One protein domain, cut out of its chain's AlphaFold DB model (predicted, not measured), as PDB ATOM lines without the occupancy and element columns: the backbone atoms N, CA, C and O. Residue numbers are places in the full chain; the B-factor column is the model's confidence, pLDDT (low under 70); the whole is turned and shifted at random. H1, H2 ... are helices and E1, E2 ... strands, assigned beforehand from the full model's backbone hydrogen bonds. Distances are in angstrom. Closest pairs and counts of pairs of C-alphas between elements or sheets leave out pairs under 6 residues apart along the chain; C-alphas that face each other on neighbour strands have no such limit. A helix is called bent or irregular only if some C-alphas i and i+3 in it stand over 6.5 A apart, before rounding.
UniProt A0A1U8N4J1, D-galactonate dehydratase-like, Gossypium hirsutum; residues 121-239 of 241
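AT A GLANCE: This is residues 121 to 239 of the 241 residues of the protein "D-galactonate dehydratase-like" of Gossypium hirsutum (UniProt A0A1U8N4J1). A long kinked helix, H4, runs through a flat, mostly helical body; H2 packs beside its later part, the last residues of H5 reach it, and the small parallel pair of strands E1 and E2 lies near H2 and H4. H1 and H2 make a helical hairpin, and the long unnamed stretch of residues 121 to 149 loops away from the rest. The printed part has 119 residues, with five named helices and two named strands in the order H1, H2, E1, H3, H4, E2, H5. The whole is compact, with a radius of gyration of the C-alphas of 14.3 A and spans of 38 by 37 by 20 A.

IN THESE COORDINATES: Start at C-alpha 121, at (-77.124, 41.061, 108.212); residues 121 to 149 hold no named element. Find C-alpha 150 at (-70.535, 46.234, 108.261), where H1 begins, residues 150 to 156. H2 is residues 158 to 167, 14.4 A long, and E1 is residues 172 to 175, 10.3 A. H3 is residues 179 to 184. H4, residues 192 to 212, runs 28.8 A from (-61.254, 31.420, 127.160). It has a kink of 61 degrees near residue 206 and is irregular: C-alphas 208 and 211 are 9.6 A apart. E2 is residues 214 to 217, and H5 is residues 225 to 238, 20.6 A long, ending at (-76.734, 40.045, 126.210).

HOW THE PARTS SIT: Begin at H4, the hub. H2 touches it at a shallow tilt of 23 degrees, the same way; the closest C-alphas, of Gly 159 and Ile 205, are 4.3 A apart. H5 touches H4 at a tilt of 36 degrees, only just steep, the same way, closest at the C-alphas of Phe 202 and Phe 238, 6.6 A. H1 only just touches H4, with 3 pairs of C-alphas within 8 A, and H4 does so with residue 201 alone; the C-alphas of Phe 154 and Pro 201 are closest, 6.2 A. In the hairpin of H1 and H2, the closest C-alphas, of Gly 153 and Ile 161, are 6.2 A apart. H3 is close to H4 but not clearly touching, with the C-alphas of Pro 181 and Gln 194 closest, 6.3 A. E1 and E2 are parallel at 24 degrees; look for N 216 and O 173, 2.8 A, and N 173 and O 214, 2.9 A, both within hydrogen-bond range. E1, H3 and H4, then E2 form a strand-helix-strand unit, two parallel strands with helices between them along the chain, and its crossover is right-handed. Every O i to N i+4 pair is within hydrogen-bond range in H2 and H3; the counts are 2 of 3 in H1, 13 of 17 in H4 and 8 of 10 in H5.

THE WHOLE: The C-alphas farthest apart, of Gly 146 and Pro 226, are 39.0 A from each other. The printed part has no cut, and no link between named elements is long. The mean pLDDT of the printed part is 90.2; look at residues 131 to 145 for the model's values under 70.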
ATOM      1  N   THR A 121     -78.265  41.972 108.060       96.38
ATOM      2  CA  THR A 121     -77.124  41.061 108.212       96.38
ATOM      3  C   THR A 121     -75.866  41.876 107.950       96.38
ATOM      4  O   THR A 121     -75.716  42.381 106.842       96.38
ATOM      5  N   CYS A 122     -74.981  42.008 108.941       94.62
ATOM      6  CA  CYS A 122     -73.799  42.877 108.883       94.62
ATOM      7  C   CYS A 122     -72.685  42.296 107.993       94.62
ATOM      8  O   CYS A 122     -71.585  41.998 108.452       94.62
ATOM      9  N   ALA A 123     -72.990  42.080 106.715       90.44
ATOM     10  CA  ALA A 123     -72.056  41.655 105.684       90.44
ATOM     11  C   ALA A 123     -71.433  42.879 104.992       90.44
ATOM     12  O   ALA A 123     -72.006  43.962 104.993       90.44
ATOM     13  N   GLY A 124     -70.260  42.705 104.383       85.00
ATOM     14  CA  GLY A 124     -69.640  43.725 103.527       85.00
ATOM     15  C   GLY A 124     -69.921  43.470 102.043       85.00
ATOM     16  O   GLY A 124     -70.350  42.377 101.662       85.00
ATOM     17  N   TYR A 125     -69.601  44.442 101.188       82.44
ATOM     18  CA  TYR A 125     -69.785  44.363  99.726       82.44
ATOM     19  C   TYR A 125     -69.112  43.144  99.085       82.44
ATOM     20  O   TYR A 125     -69.646  42.547  98.147       82.44
ATOM     21  N   GLY A 126     -67.962  42.740  99.626       77.50
ATOM     22  CA  GLY A 126     -67.215  41.582  99.154       77.50
ATOM     23  C   GLY A 126     -67.846  40.228  99.497       77.50
ATOM     24  O   GLY A 126     -67.462  39.233  98.885       77.50
ATOM     25  N   TYR A 127     -68.791  40.147 100.445       74.69
ATOM     26  CA  TYR A 127     -69.212  38.878 101.061       74.69
ATOM     27  C   TYR A 127     -69.732  37.842 100.048       74.69
ATOM     28  O   TYR A 127     -69.441  36.656 100.167       74.69
ATOM     29  N   VAL A 128     -70.443  38.271  99.001       73.69
ATOM     30  CA  VAL A 128     -71.034  37.375  97.982       73.69
ATOM     31  C   VAL A 128     -70.278  37.334  96.650       73.69
ATOM     32  O   VAL A 128     -70.714  36.646  95.726       73.69
ATOM     33  N   ARG A 129     -69.146  38.040  96.538       76.25
ATOM     34  CA  ARG A 129     -68.399  38.203  95.275       76.25
ATOM     35  C   ARG A 129     -67.415  37.062  94.983       76.25
ATOM     36  O   ARG A 129     -66.906  36.945  93.873       76.25
ATOM     37  N   SER A 130     -67.143  36.194  95.959       70.81
ATOM     38  CA  SER A 130     -66.246  35.042  95.787       70.81
ATOM     39  C   SER A 130     -66.976  33.838  95.186       70.81
ATOM     40  O   SER A 130     -68.033  33.434  95.666       70.81
ATOM     41  N   ASN A 131     -66.374  33.189  94.184       65.94
ATOM     42  CA  ASN A 131     -66.852  31.905  93.654       65.94
ATOM     43  C   ASN A 131     -66.412  30.693  94.505       65.94
ATOM     44  O   ASN A 131     -66.779  29.553  94.206       65.94
ATOM     45  N   ARG A 132     -65.620  30.919  95.562       65.25
ATOM     46  CA  ARG A 132     -65.175  29.872  96.482       65.25
ATOM     47  C   ARG A 132     -66.206  29.741  97.596       65.25
ATOM     48  O   ARG A 132     -66.246  30.531  98.532       65.25
ATOM     49  N   ILE A 133     -67.063  28.732  97.480       61.84
ATOM     50  CA  ILE A 133     -68.118  28.453  98.461       61.84
ATOM     51  C   ILE A 133     -67.489  27.758  99.677       61.84
ATOM     52  O   ILE A 133     -67.518  26.532  99.800       61.84
ATOM     53  N   LYS A 134     -66.869  28.546 100.560       61.78
ATOM     54  CA  LYS A 134     -66.420  28.129 101.894       61.78
ATOM     55  C   LYS A 134     -66.831  29.185 102.928       61.78
ATOM     56  O   LYS A 134     -66.736  30.366 102.608       61.78
ATOM     57  N   PRO A 135     -67.199  28.799 104.167       53.62
ATOM     58  CA  PRO A 135     -67.670  29.730 105.203       53.62
ATOM     59  C   PRO A 135     -66.749  30.930 105.515       53.62
ATOM     60  O   PRO A 135     -67.224  31.942 106.011       53.62
ATOM     61  N   VAL A 136     -65.445  30.842 105.220       52.78
ATOM     62  CA  VAL A 136     -64.453  31.910 105.475       52.78
ATOM     63  C   VAL A 136     -64.021  32.697 104.245       52.78
ATOM     64  O   VAL A 136     -63.480  33.786 104.392       52.78
ATOM     65  N   ASP A 137     -64.258  32.183 103.037       55.97
ATOM     66  CA  ASP A 137     -63.804  32.850 101.805       55.97
ATOM     67  C   ASP A 137     -64.669  34.086 101.472       55.97
ATOM     68  O   ASP A 137     -64.410  34.792 100.499       55.97
ATOM     69  N   THR A 138     -65.698  34.344 102.285       55.72
ATOM     70  CA  THR A 138     -66.563  35.528 102.250       55.72
ATOM     71  C   THR A 138     -66.114  36.618 103.234       55.72
ATOM     72  O   THR A 138     -66.633  37.736 103.200       55.72
ATOM     73  N   TRP A 139     -65.120  36.335 104.088       59.97
ATOM     74  CA  TRP A 139     -64.527  37.303 105.012       59.97
ATOM     75  C   TRP A 139     -63.469  38.163 104.309       59.97
ATOM     76  O   TRP A 139     -62.265  38.025 104.520       59.97
ATOM     77  N   ASN A 140     -63.934  39.073 103.455       59.56
ATOM     78  CA  ASN A 140     -63.088  39.960 102.655       59.56
ATOM     79  C   ASN A 140     -62.665  41.213 103.440       59.56
ATOM     80  O   ASN A 140     -63.046  42.333 103.114       59.56
ATOM     81  N   PHE A 141     -61.880  41.022 104.502       60.00
ATOM     82  CA  PHE A 141     -61.338  42.136 105.281       60.00
ATOM     83  C   PHE A 141     -60.381  43.004 104.451       60.00
ATOM     84  O   PHE A 141     -59.478  42.493 103.791       60.00
ATOM     85  N   GLY A 142     -60.517  44.327 104.571       54.34
ATOM     86  CA  GLY A 142     -59.513  45.284 104.096       54.34
ATOM     87  C   GLY A 142     -59.711  45.829 102.681       54.34
ATOM     88  O   GLY A 142     -58.889  46.633 102.247       54.34
ATOM     89  N   VAL A 143     -60.791  45.465 101.985       57.75
ATOM     90  CA  VAL A 143     -61.192  46.119 100.731       57.75
ATOM     91  C   VAL A 143     -62.446  46.938 101.016       57.75
ATOM     92  O   VAL A 143     -63.540  46.393 101.047       57.75
ATOM     93  N   ALA A 144     -62.274  48.234 101.291       62.25
ATOM     94  CA  ALA A 144     -63.404  49.148 101.428       62.25
ATOM     95  C   ALA A 144     -63.951  49.458 100.029       62.25
ATOM     96  O   ALA A 144     -63.331  50.207  99.271       62.25
ATOM     97  N   GLU A 145     -65.077  48.849  99.674       69.44
ATOM     98  CA  GLU A 145     -65.735  49.037  98.377       69.44
ATOM     99  C   GLU A 145     -66.904  50.029  98.468       69.44
ATOM    100  O   GLU A 145     -67.394  50.498  97.439       69.44
ATOM    101  N   GLY A 146     -67.325  50.414  99.680       77.50
ATOM    102  CA  GLY A 146     -68.383  51.403  99.870       77.50
ATOM    103  C   GLY A 146     -68.545  51.916 101.306       77.50
ATOM    104  O   GLY A 146     -67.726  51.628 102.175       77.50
ATOM    105  N   PRO A 147     -69.606  52.702 101.580       82.94
ATOM    106  CA  PRO A 147     -69.840  53.315 102.895       82.94
ATOM    107  C   PRO A 147     -70.299  52.336 103.992       82.94
ATOM    108  O   PRO A 147     -70.314  52.710 105.160       82.94
ATOM    109  N   TYR A 148     -70.676  51.106 103.629       86.75
ATOM    110  CA  TYR A 148     -71.282  50.103 104.520       86.75
ATOM    111  C   TYR A 148     -70.388  48.864 104.647       86.75
ATOM    112  O   TYR A 148     -70.658  47.808 104.077       86.75
ATOM    113  N   GLU A 149     -69.273  49.011 105.362       88.56
ATOM    114  CA  GLU A 149     -68.323  47.922 105.632       88.56
ATOM    115  C   GLU A 149     -68.684  47.154 106.910       88.56
ATOM    116  O   GLU A 149     -67.854  46.954 107.800       88.56
ATOM    117  N   ASP A 150     -69.943  46.723 107.012       90.69
ATOM    118  CA  ASP A 150     -70.535  46.234 108.261       90.69
ATOM    119  C   ASP A 150     -69.850  44.974 108.802       90.69
ATOM    120  O   ASP A 150     -69.773  44.802 110.017       90.69
ATOM    121  N   LEU A 151     -69.294  44.126 107.925       87.81
ATOM    122  CA  LEU A 151     -68.537  42.931 108.322       87.81
ATOM    123  C   LEU A 151     -67.269  43.288 109.101       87.81
ATOM    124  O   LEU A 151     -66.971  42.704 110.142       87.81
ATOM    125  N   SER A 152     -66.518  44.270 108.600       85.75
ATOM    126  CA  SER A 152     -65.363  44.809 109.320       85.75
ATOM    127  C   SER A 152     -65.825  45.583 110.556       85.75
ATOM    128  O   SER A 152     -65.245  45.461 111.638       85.75
ATOM    129  N   GLY A 153     -66.916  46.337 110.401       87.00
ATOM    130  CA  GLY A 153     -67.544  47.150 111.428       87.00
ATOM    131  C   GLY A 153     -67.901  46.358 112.678       87.00
ATOM    132  O   GLY A 153     -67.409  46.685 113.751       87.00
ATOM    133  N   PHE A 154     -68.666  45.268 112.578       88.38
ATOM    134  CA  PHE A 154     -69.072  44.528 113.779       88.38
ATOM    135  C   PHE A 154     -67.900  43.843 114.497       88.38
ATOM    136  O   PHE A 154     -67.978  43.571 115.694       88.38
ATOM    137  N   MET A 155     -66.793  43.588 113.800       86.19
ATOM    138  CA  MET A 155     -65.584  43.019 114.401       86.19
ATOM    139  C   MET A 155     -64.699  44.059 115.093       86.19
ATOM    140  O   MET A 155     -63.880  43.695 115.935       86.19
ATOM    141  N   THR A 156     -64.829  45.337 114.735       89.25
ATOM    142  CA  THR A 156     -63.944  46.414 115.202       89.25
ATOM    143  C   THR A 156     -64.682  47.418 116.084       89.25
ATOM    144  O   THR A 156     -64.254  47.668 117.215       89.25
ATOM    145  N   ASP A 157     -65.828  47.912 115.624       93.19
ATOM    146  CA  ASP A 157     -66.697  48.867 116.307       93.19
ATOM    147  C   ASP A 157     -68.191  48.562 116.079       93.19
ATOM    148  O   ASP A 157     -68.923  49.264 115.378       93.19
ATOM    149  N   ALA A 158     -68.667  47.477 116.693       96.56
ATOM    150  CA  ALA A 158     -70.065  47.057 116.583       96.56
ATOM    151  C   ALA A 158     -71.071  48.077 117.151       96.56
ATOM    152  O   ALA A 158     -72.229  48.080 116.739       96.56
ATOM    153  N   GLY A 159     -70.635  48.937 118.079       97.19
ATOM    154  CA  GLY A 159     -71.473  49.994 118.645       97.19
ATOM    155  C   GLY A 159     -71.839  51.039 117.593       97.19
ATOM    156  O   GLY A 159     -73.020  51.323 117.411       97.19
ATOM    157  N   ALA A 160     -70.847  51.517 116.836       96.81
ATOM    158  CA  ALA A 160     -71.064  52.472 115.751       96.81
ATOM    159  C   ALA A 160     -71.972  51.913 114.639       96.81
ATOM    160  O   ALA A 160     -72.832  52.624 114.119       96.81
ATOM    161  N   ILE A 161     -71.836  50.621 114.305       97.25
ATOM    162  CA  ILE A 161     -72.742  49.960 113.350       97.25
ATOM    163  C   ILE A 161     -74.178  49.955 113.883       97.25
ATOM    164  O   ILE A 161     -75.104  50.301 113.154       97.25
ATOM    165  N   ALA A 162     -74.379  49.618 115.159       98.12
ATOM    166  CA  ALA A 162     -75.709  49.613 115.754       98.12
ATOM    167  C   ALA A 162     -76.346  51.016 115.797       98.12
ATOM    168  O   ALA A 162     -77.536  51.150 115.521       98.12
ATOM    169  N   GLU A 163     -75.570  52.061 116.102       98.25
ATOM    170  CA  GLU A 163     -76.032  53.456 116.052       98.25
ATOM    171  C   GLU A 163     -76.449  53.860 114.632       98.25
ATOM    172  O   GLU A 163     -77.573  54.325 114.437       98.25
ATOM    173  N   SER A 164     -75.604  53.580 113.634       97.50
ATOM    174  CA  SER A 164     -75.886  53.852 112.218       97.50
ATOM    175  C   SER A 164     -77.156  53.148 111.722       97.50
ATOM    176  O   SER A 164     -77.967  53.738 111.004       97.50
ATOM    177  N   LEU A 165     -77.379  51.893 112.124       98.00
ATOM    178  CA  LEU A 165     -78.598  51.158 111.771       98.00
ATOM    179  C   LEU A 165     -79.846  51.781 112.413       98.00
ATOM    180  O   LEU A 165     -80.869  51.926 111.739       98.00
ATOM    181  N   LEU A 166     -79.763  52.215 113.675       98.25
ATOM    182  CA  LEU A 166     -80.874  52.900 114.340       98.25
ATOM    183  C   LEU A 166     -81.203  54.247 113.697       98.25
ATOM    184  O   LEU A 166     -82.382  54.576 113.570       98.25
ATOM    185  N   GLU A 167     -80.197  55.008 113.263       97.81
ATOM    186  CA  GLU A 167     -80.397  56.261 112.519       97.81
ATOM    187  C   GLU A 167     -81.161  56.037 111.203       97.81
ATOM    188  O   GLU A 167     -81.933  56.896 110.775       97.81
ATOM    189  N   GLN A 168     -81.018  54.852 110.604       97.12
ATOM    190  CA  GLN A 168     -81.747  54.421 109.406       97.12
ATOM    191  C   GLN A 168     -83.113  53.778 109.713       97.12
ATOM    192  O   GLN A 168     -83.839  53.392 108.797       97.12
ATOM    193  N   GLY A 169     -83.488  53.661 110.991       97.81
ATOM    194  CA  GLY A 169     -84.738  53.039 111.430       97.81
ATOM    195  C   GLY A 169     -84.718  51.506 111.450       97.81
ATOM    196  O   GLY A 169     -85.779  50.894 111.567       97.81
ATOM    197  N   ILE A 170     -83.541  50.879 111.348       98.25
ATOM    198  CA  ILE A 170     -83.361  49.427 111.446       98.25
ATOM    199  C   ILE A 170     -83.089  49.065 112.907       98.25
ATOM    200  O   ILE A 170     -82.112  49.512 113.499       98.25
ATOM    201  N   THR A 171     -83.947  48.230 113.491       98.12
ATOM    202  CA  THR A 171     -83.890  47.862 114.919       98.12
ATOM    203  C   THR A 171     -83.369  46.449 115.170       98.12
ATOM    204  O   THR A 171     -83.452  45.963 116.296       98.12
ATOM    205  N   GLY A 172     -82.871  45.767 114.136       98.38
ATOM    206  CA  GLY A 172     -82.307  44.426 114.246       98.38
ATOM    207  C   GLY A 172     -81.043  44.266 113.414       98.38
ATOM    208  O   GLY A 172     -80.994  44.697 112.258       98.38
ATOM    209  N   MET A 173     -80.042  43.604 113.986       98.44
ATOM    210  CA  MET A 173     -78.791  43.272 113.314       98.44
ATOM    211  C   MET A 173     -78.418  41.808 113.533       98.44
ATOM    212  O   MET A 173     -78.707  41.238 114.585       98.44
ATOM    213  N   LYS A 174     -77.749  41.204 112.549       98.44
ATOM    214  CA  LYS A 174     -77.216  39.843 112.644       98.44
ATOM    215  C   LYS A 174     -75.706  39.840 112.459       98.44
ATOM    216  O   LYS A 174     -75.213  40.370 111.464       98.44
ATOM    217  N   ILE A 175     -75.002  39.214 113.402       97.12
ATOM    218  CA  ILE A 175     -73.535  39.109 113.447       97.12
ATOM    219  C   ILE A 175     -73.098  37.663 113.718       97.12
ATOM    220  O   ILE A 175     -73.867  36.868 114.258       97.12
ATOM    221  N   TRP A 176     -71.859  37.317 113.358       95.88
ATOM    222  CA  TRP A 176     -71.293  35.963 113.504       95.88
ATOM    223  C   TRP A 176     -69.832  35.976 114.009       95.88
ATOM    224  O   TRP A 176     -68.932  35.414 113.380       95.88
ATOM    225  N   PRO A 177     -69.540  36.606 115.167       95.94
ATOM    226  CA  PRO A 177     -68.166  36.738 115.670       95.94
ATOM    227  C   PRO A 177     -67.548  35.414 116.158       95.94
ATOM    228  O   PRO A 177     -66.352  35.359 116.447       95.94
ATOM    229  N   PHE A 178     -68.343  34.343 116.248       96.44
ATOM    230  CA  PHE A 178     -67.896  33.017 116.675       96.44
ATOM    231  C   PHE A 178     -67.365  32.147 115.533       96.44
ATOM    232  O   PHE A 178     -66.801  31.092 115.811       96.44
ATOM    233  N   ASP A 179     -67.496  32.545 114.268       95.00
ATOM    234  CA  ASP A 179     -67.016  31.706 113.168       95.00
ATOM    235  C   ASP A 179     -65.493  31.527 113.167       95.00
ATOM    236  O   ASP A 179     -65.055  30.377 113.089       95.00
ATOM    237  N   PRO A 180     -64.652  32.578 113.311       92.81
ATOM    238  CA  PRO A 180     -63.202  32.390 113.285       92.81
ATOM    239  C   PRO A 180     -62.695  31.315 114.268       92.81
ATOM    240  O   PRO A 180     -61.979  30.415 113.820       92.81
ATOM    241  N   PRO A 181     -63.097  31.301 115.561       95.12
ATOM    242  CA  PRO A 181     -62.692  30.227 116.467       95.12
ATOM    243  C   PRO A 181     -63.359  28.877 116.170       95.12
ATOM    244  O   PRO A 181     -62.800  27.844 116.535       95.12
ATOM    245  N   ALA A 182     -64.528  28.844 115.523       95.88
ATOM    246  CA  ALA A 182     -65.132  27.588 115.087       95.88
ATOM    247  C   ALA A 182     -64.263  26.920 114.021       95.88
ATOM    248  O   ALA A 182     -63.954  25.738 114.129       95.88
ATOM    249  N   ILE A 183     -63.824  27.685 113.022       91.44
ATOM    250  CA  ILE A 183     -62.962  27.189 111.947       91.44
ATOM    251  C   ILE A 183     -61.585  26.782 112.474       91.44
ATOM    252  O   ILE A 183     -61.088  25.727 112.099       91.44
ATOM    253  N   GLU A 184     -60.984  27.575 113.363       94.69
ATOM    254  CA  GLU A 184     -59.668  27.262 113.940       94.69
ATOM    255  C   GLU A 184     -59.669  25.936 114.720       94.69
ATOM    256  O   GLU A 184     -58.679  25.207 114.715       94.69
ATOM    257  N   ASN A 185     -60.792  25.601 115.363       95.69
ATOM    258  CA  ASN A 185     -60.902  24.459 116.272       95.69
ATOM    259  C   ASN A 185     -61.825  23.338 115.751       95.69
ATOM    260  O   ASN A 185     -62.272  22.499 116.545       95.69
ATOM    261  N   ASP A 186     -62.173  23.338 114.460       94.50
ATOM    262  CA  ASP A 186     -63.139  22.413 113.835       94.50
ATOM    263  C   ASP A 186     -64.481  22.302 114.594       94.50
ATOM    264  O   ASP A 186     -65.082  21.227 114.697       94.50
ATOM    265  N   GLY A 187     -64.927  23.392 115.217       95.75
ATOM    266  CA  GLY A 187     -66.175  23.460 115.975       95.75
ATOM    267  C   GLY A 187     -66.180  22.660 117.280       95.75
ATOM    268  O   GLY A 187     -67.251  22.433 117.855       95.75
ATOM    269  N   ARG A 188     -65.019  22.176 117.745       97.31
ATOM    270  CA  ARG A 188     -64.926  21.211 118.857       97.31
ATOM    271  C   ARG A 188     -64.732  21.832 120.226       97.31
ATOM    272  O   ARG A 188     -65.123  21.212 121.213       97.31
ATOM    273  N   PHE A 189     -64.085  22.989 120.288       97.62
ATOM    274  CA  PHE A 189     -63.856  23.733 121.519       97.62
ATOM    275  C   PHE A 189     -63.637  25.217 121.213       97.62
ATOM    276  O   PHE A 189     -63.372  25.598 120.079       97.62
ATOM    277  N   ILE A 190     -63.735  26.045 122.251       98.06
ATOM    278  CA  ILE A 190     -63.401  27.470 122.214       98.06
ATOM    279  C   ILE A 190     -62.587  27.810 123.463       98.06
ATOM    280  O   ILE A 190     -62.968  27.452 124.592       98.06
ATOM    281  N   THR A 191     -61.431  28.449 123.274       98.00
ATOM    282  CA  THR A 191     -60.575  28.865 124.391       98.00
ATOM    283  C   THR A 191     -61.210  30.031 125.151       98.00
ATOM    284  O   THR A 191     -62.106  30.714 124.657       98.00
ATOM    285  N   GLY A 192     -60.758  30.278 126.385       97.88
ATOM    286  CA  GLY A 192     -61.254  31.420 127.160       97.88
ATOM    287  C   GLY A 192     -60.932  32.772 126.511       97.88
ATOM    288  O   GLY A 192     -61.709  33.710 126.637       97.88
ATOM    289  N   GLU A 193     -59.808  32.869 125.801       97.94
ATOM    290  CA  GLU A 193     -59.426  34.072 125.060       97.94
ATOM    291  C   GLU A 193     -60.312  34.289 123.831       97.94
ATOM    292  O   GLU A 193     -60.871  35.374 123.672       97.94
ATOM    293  N   GLN A 194     -60.511  33.246 123.017       97.81
ATOM    294  CA  GLN A 194     -61.404  33.290 121.858       97.81
ATOM    295  C   GLN A 194     -62.838  33.651 122.267       97.81
ATOM    296  O   GLN A 194     -63.462  34.477 121.609       97.81
ATOM    297  N   MET A 195     -63.336  33.087 123.376       98.00
ATOM    298  CA  MET A 195     -64.664  33.408 123.906       98.00
ATOM    299  C   MET A 195     -64.791  34.897 124.246       98.00
ATOM    300  O   MET A 195     -65.714  35.548 123.770       98.00
ATOM    301  N   ARG A 196     -63.848  35.455 125.019       97.44
ATOM    302  CA  ARG A 196     -63.875  36.882 125.391       97.44
ATOM    303  C   ARG A 196     -63.873  37.790 124.163       97.44
ATOM    304  O   ARG A 196     -64.674  38.710 124.085       97.44
ATOM    305  N   ARG A 197     -63.015  37.496 123.184       96.44
ATOM    306  CA  ARG A 197     -62.942  38.271 121.940       96.44
ATOM    307  C   ARG A 197     -64.226  38.173 121.109       96.44
ATOM    308  O   ARG A 197     -64.647  39.167 120.535       96.44
ATOM    309  N   ALA A 198     -64.850  36.997 121.035       97.00
ATOM    310  CA  ALA A 198     -66.093  36.812 120.286       97.00
ATOM    311  C   ALA A 198     -67.319  37.447 120.973       97.00
ATOM    312  O   ALA A 198     -68.302  37.750 120.301       97.00
ATOM    313  N   ILE A 199     -67.254  37.675 122.291       97.88
ATOM    314  CA  ILE A 199     -68.289  38.366 123.075       97.88
ATOM    315  C   ILE A 199     -68.180  39.898 122.968       97.88
ATOM    316  O   ILE A 199     -69.197  40.586 123.017       97.88
ATOM    317  N   GLU A 200     -66.978  40.442 122.766       97.81
ATOM    318  CA  GLU A 200     -66.724  41.892 122.720       97.81
ATOM    319  C   GLU A 200     -67.695  42.694 121.814       97.81
ATOM    320  O   GLU A 200     -68.145  43.763 122.236       97.81
ATOM    321  N   PRO A 201     -68.095  42.226 120.609       98.19
ATOM    322  CA  PRO A 201     -69.097  42.923 119.801       98.19
ATOM    323  C   PRO A 201     -70.435  43.133 120.522       98.19
ATOM    324  O   PRO A 201     -71.022  44.208 120.419       98.19
ATOM    325  N   PHE A 202     -70.901  42.150 121.297       98.38
ATOM    326  CA  PHE A 202     -72.157  42.235 122.047       98.38
ATOM    327  C   PHE A 202     -72.074  43.274 123.167       98.38
ATOM    328  O   PHE A 202     -72.994  44.076 123.339       98.38
ATOM    329  N   GLU A 203     -70.946  43.313 123.884       98.00
ATOM    330  CA  GLU A 203     -70.670  44.327 124.907       98.00
ATOM    331  C   GLU A 203     -70.689  45.737 124.307       98.00
ATOM    332  O   GLU A 203     -71.314  46.645 124.863       98.00
ATOM    333  N   LYS A 204     -70.049  45.921 123.144       98.31
ATOM    334  CA  LYS A 204     -70.022  47.203 122.426       98.31
ATOM    335  C   LYS A 204     -71.418  47.647 121.990       98.31
ATOM    336  O   LYS A 204     -71.771  48.800 122.230       98.31
ATOM    337  N   ILE A 205     -72.218  46.746 121.414       98.56
ATOM    338  CA  ILE A 205     -73.595  47.051 120.995       98.56
ATOM    339  C   ILE A 205     -74.435  47.457 122.209       98.56
ATOM    340  O   ILE A 205     -75.032  48.533 122.215       98.56
ATOM    341  N   ARG A 206     -74.444  46.646 123.275       98.25
ATOM    342  CA  ARG A 206     -75.242  46.945 124.476       98.25
ATOM    343  C   ARG A 206     -74.814  48.247 125.141       98.25
ATOM    344  O   ARG A 206     -75.671  49.021 125.555       98.25
ATOM    345  N   LYS A 207     -73.514  48.541 125.185       98.25
ATOM    346  CA  LYS A 207     -73.009  49.816 125.704       98.25
ATOM    347  C   LYS A 207     -73.474  51.021 124.877       98.25
ATOM    348  O   LYS A 207     -73.787  52.051 125.467       98.25
ATOM    349  N   ALA A 208     -73.486  50.911 123.548       98.25
ATOM    350  CA  ALA A 208     -73.826  52.020 122.657       98.25
ATOM    351  C   ALA A 208     -75.339  52.286 122.603       98.25
ATOM    352  O   ALA A 208     -75.799  53.420 122.738       98.25
ATOM    353  N   VAL A 209     -76.140  51.230 122.435       98.38
ATOM    354  CA  VAL A 209     -77.562  51.382 122.096       98.38
ATOM    355  C   VAL A 209     -78.528  50.700 123.062       98.38
ATOM    356  O   VAL A 209     -79.739  50.907 122.935       98.38
ATOM    357  N   GLY A 210     -78.020  49.953 124.045       97.50
ATOM    358  CA  GLY A 210     -78.830  49.199 124.999       97.50
ATOM    359  C   GLY A 210     -79.743  48.195 124.297       97.50
ATOM    360  O   GLY A 210     -79.328  47.497 123.367       97.50
ATOM    361  N   ASP A 211     -81.006  48.175 124.715       97.31
ATOM    362  CA  ASP A 211     -82.025  47.242 124.212       97.31
ATOM    363  C   ASP A 211     -82.744  47.759 122.957       97.31
ATOM    364  O   ASP A 211     -83.667  47.127 122.451       97.31
ATOM    365  N   ARG A 212     -82.326  48.913 122.417       97.94
ATOM    366  CA  ARG A 212     -82.914  49.466 121.183       97.94
ATOM    367  C   ARG A 212     -82.584  48.637 119.940       97.94
ATOM    368  O   ARG A 212     -83.241  48.812 118.920       97.94
ATOM    369  N   MET A 213     -81.576  47.767 120.019       98.50
ATOM    370  CA  MET A 213     -81.132  46.903 118.928       98.50
ATOM    371  C   MET A 213     -81.325  45.432 119.289       98.50
ATOM    372  O   MET A 213     -80.745  44.938 120.259       98.50
ATOM    373  N   GLN A 214     -82.099  44.719 118.478       98.38
ATOM    374  CA  GLN A 214     -82.174  43.262 118.517       98.38
ATOM    375  C   GLN A 214     -80.898  42.678 117.912       98.38
ATOM    376  O   GLN A 214     -80.463  43.103 116.839       98.38
ATOM    377  N   ILE A 215     -80.298  41.707 118.600       98.31
ATOM    378  CA  ILE A 215     -79.050  41.075 118.166       98.31
ATOM    379  C   ILE A 215     -79.338  39.616 117.841       98.31
ATOM    380  O   ILE A 215     -79.540  38.811 118.744       98.31
ATOM    381  N   MET A 216     -79.320  39.282 116.558       98.56
ATOM    382  CA  MET A 216     -79.382  37.905 116.078       98.56
ATOM    383  C   MET A 216     -77.964  37.351 115.957       98.56
ATOM    384  O   MET A 216     -77.051  38.036 115.479       98.56
ATOM    385  N   VAL A 217     -77.780  36.094 116.356       97.88
ATOM    386  CA  VAL A 217     -76.470  35.433 116.312       97.88
ATOM    387  C   VAL A 217     -76.476  34.339 115.263       97.88
ATOM    388  O   VAL A 217     -77.230  33.373 115.350       97.88
ATOM    389  N   GLU A 218     -75.616  34.502 114.269       96.44
ATOM    390  CA  GLU A 218     -75.379  33.507 113.234       96.44
ATOM    391  C   GLU A 218     -74.174  32.627 113.615       96.44
ATOM    392  O   GLU A 218     -73.172  33.112 114.146       96.44
ATOM    393  N   PHE A 219     -74.299  31.321 113.367       95.75
ATOM    394  CA  PHE A 219     -73.306  30.298 113.727       95.75
ATOM    395  C   PHE A 219     -72.884  29.415 112.544       95.75
ATOM    396  O   PHE A 219     -72.040  28.530 112.719       95.75
ATOM    397  N   HIS A 220     -73.524  29.570 111.379       93.88
ATOM    398  CA  HIS A 220     -73.235  28.870 110.123       93.88
ATOM    399  C   HIS A 220     -73.091  27.344 110.249       93.88
ATOM    400  O   HIS A 220     -72.347  26.707 109.501       93.88
ATOM    401  N   CYS A 221     -73.802  26.739 111.208       94.19
ATOM    402  CA  CYS A 221     -73.719  25.309 111.520       94.19
ATOM    403  C   CYS A 221     -72.283  24.805 111.798       94.19
ATOM    404  O   CYS A 221     -71.982  23.638 111.548       94.19
ATOM    405  N   LEU A 222     -71.394  25.662 112.317       95.19
ATOM    406  CA  LEU A 222     -69.972  25.338 112.496       95.19
ATOM    407  C   LEU A 222     -69.647  24.621 113.812       95.19
ATOM    408  O   LEU A 222     -68.575  24.040 113.942       95.19
ATOM    409  N   TRP A 223     -70.540  24.661 114.801       97.25
ATOM    410  CA  TRP A 223     -70.257  24.194 116.158       97.25
ATOM    411  C   TRP A 223     -70.885  22.842 116.481       97.25
ATOM    412  O   TRP A 223     -72.029  22.558 116.127       97.25
ATOM    413  N   ASN A 224     -70.169  22.029 117.263       97.62
ATOM    414  CA  ASN A 224     -70.759  20.848 117.876       97.62
ATOM    415  C   ASN A 224     -71.668  21.214 119.066       97.62
ATOM    416  O   ASN A 224     -71.563  22.282 119.677       97.62
ATOM    417  N   LEU A 225     -72.549  20.279 119.428       98.12
ATOM    418  CA  LEU A 225     -73.557  20.500 120.465       98.12
ATOM    419  C   LEU A 225     -72.969  20.915 121.835       98.12
ATOM    420  O   LEU A 225     -73.491  21.858 122.432       98.12
ATOM    421  N   PRO A 226     -71.915  20.270 122.379       97.81
ATOM    422  CA  PRO A 226     -71.369  20.680 123.673       97.81
ATOM    423  C   PRO A 226     -70.829  22.114 123.676       97.81
ATOM    424  O   PRO A 226     -71.060  22.849 124.638       97.81
ATOM    425  N   THR A 227     -70.141  22.524 122.607       97.94
ATOM    426  CA  THR A 227     -69.498  23.842 122.542       97.94
ATOM    427  C   THR A 227     -70.515  24.948 122.321       97.94
ATOM    428  O   THR A 227     -70.482  25.942 123.048       97.94
ATOM    429  N   VAL A 228     -71.479  24.759 121.412       97.88
ATOM    430  CA  VAL A 228     -72.519  25.772 121.171       97.88
ATOM    431  C   VAL A 228     -73.383  26.006 122.412       97.88
ATOM    432  O   VAL A 228     -73.722  27.144 122.709       97.88
ATOM    433  N   LYS A 229     -73.649  24.971 123.226       98.25
ATOM    434  CA  LYS A 229     -74.355  25.139 124.511       98.25
ATOM    435  C   LYS A 229     -73.586  26.004 125.506       98.25
ATOM    436  O   LYS A 229     -74.203  26.680 126.321       98.25
ATOM    437  N   ARG A 230     -72.251  25.956 125.482       97.50
ATOM    438  CA  ARG A 230     -71.418  26.828 126.316       97.50
ATOM    439  C   ARG A 230     -71.464  28.265 125.801       97.50
ATOM    440  O   ARG A 230     -71.660  29.155 126.610       97.50
ATOM    441  N   ILE A 231     -71.335  28.465 124.488       98.12
ATOM    442  CA  ILE A 231     -71.447  29.792 123.860       98.12
ATOM    443  C   ILE A 231     -72.812  30.424 124.171       98.12
ATOM    444  O   ILE A 231     -72.865  31.552 124.640       98.12
ATOM    445  N   ALA A 232     -73.904  29.672 124.000       97.88
ATOM    446  CA  ALA A 232     -75.260  30.152 124.259       97.88
ATOM    447  C   ALA A 232     -75.453  30.667 125.694       97.88
ATOM    448  O   ALA A 232     -76.058  31.714 125.876       97.88
ATOM    449  N   ARG A 233     -74.889  29.982 126.702       97.94
ATOM    450  CA  ARG A 233     -74.965  30.421 128.108       97.94
ATOM    451  C   ARG A 233     -74.244  31.738 128.363       97.94
ATOM    452  O   ARG A 233     -74.734  32.551 129.130       97.94
ATOM    453  N   GLU A 234     -73.084  31.945 127.745       97.25
ATOM    454  CA  GLU A 234     -72.372  33.223 127.870       97.25
ATOM    455  C   GLU A 234     -73.167  34.359 127.208       97.25
ATOM    456  O   GLU A 234     -73.184  35.484 127.699       97.25
ATOM    457  N   LEU A 235     -73.867  34.051 126.111       97.88
ATOM    458  CA  LEU A 235     -74.686  35.019 125.391       97.88
ATOM    459  C   LEU A 235     -75.975  35.417 126.125       97.88
ATOM    460  O   LEU A 235     -76.510  36.479 125.820       97.88
ATOM    461  N   GLU A 236     -76.447  34.644 127.114       97.62
ATOM    462  CA  GLU A 236     -77.638  34.986 127.918       97.62
ATOM    463  C   GLU A 236     -77.525  36.380 128.557       97.62
ATOM    464  O   GLU A 236     -78.518  37.096 128.659       97.62
ATOM    465  N   ALA A 237     -76.312  36.810 128.920       96.88
ATOM    466  CA  ALA A 237     -76.060  38.132 129.498       96.88
ATOM    467  C   ALA A 237     -76.378  39.303 128.547       96.88
ATOM    468  O   ALA A 237     -76.486  40.444 129.000       96.88
ATOM    469  N   PHE A 238     -76.512  39.037 127.245       97.31
ATOM    470  CA  PHE A 238     -76.734  40.045 126.210       97.31
ATOM    471  C   PHE A 238     -78.130  39.981 125.594       97.31
ATOM    472  O   PHE A 238     -78.410  40.804 124.726       97.31
ATOM    473  N   ASP A 239     -78.982  39.046 126.020       96.38
ATOM    474  CA  ASP A 239     -80.357  38.880 125.526       96.38
ATOM    475  C   ASP A 239     -80.466  38.911 123.979       96.38
ATOM    476  O   ASP A 239     -81.060  39.831 123.402       96.38
TER     477      ASP A 239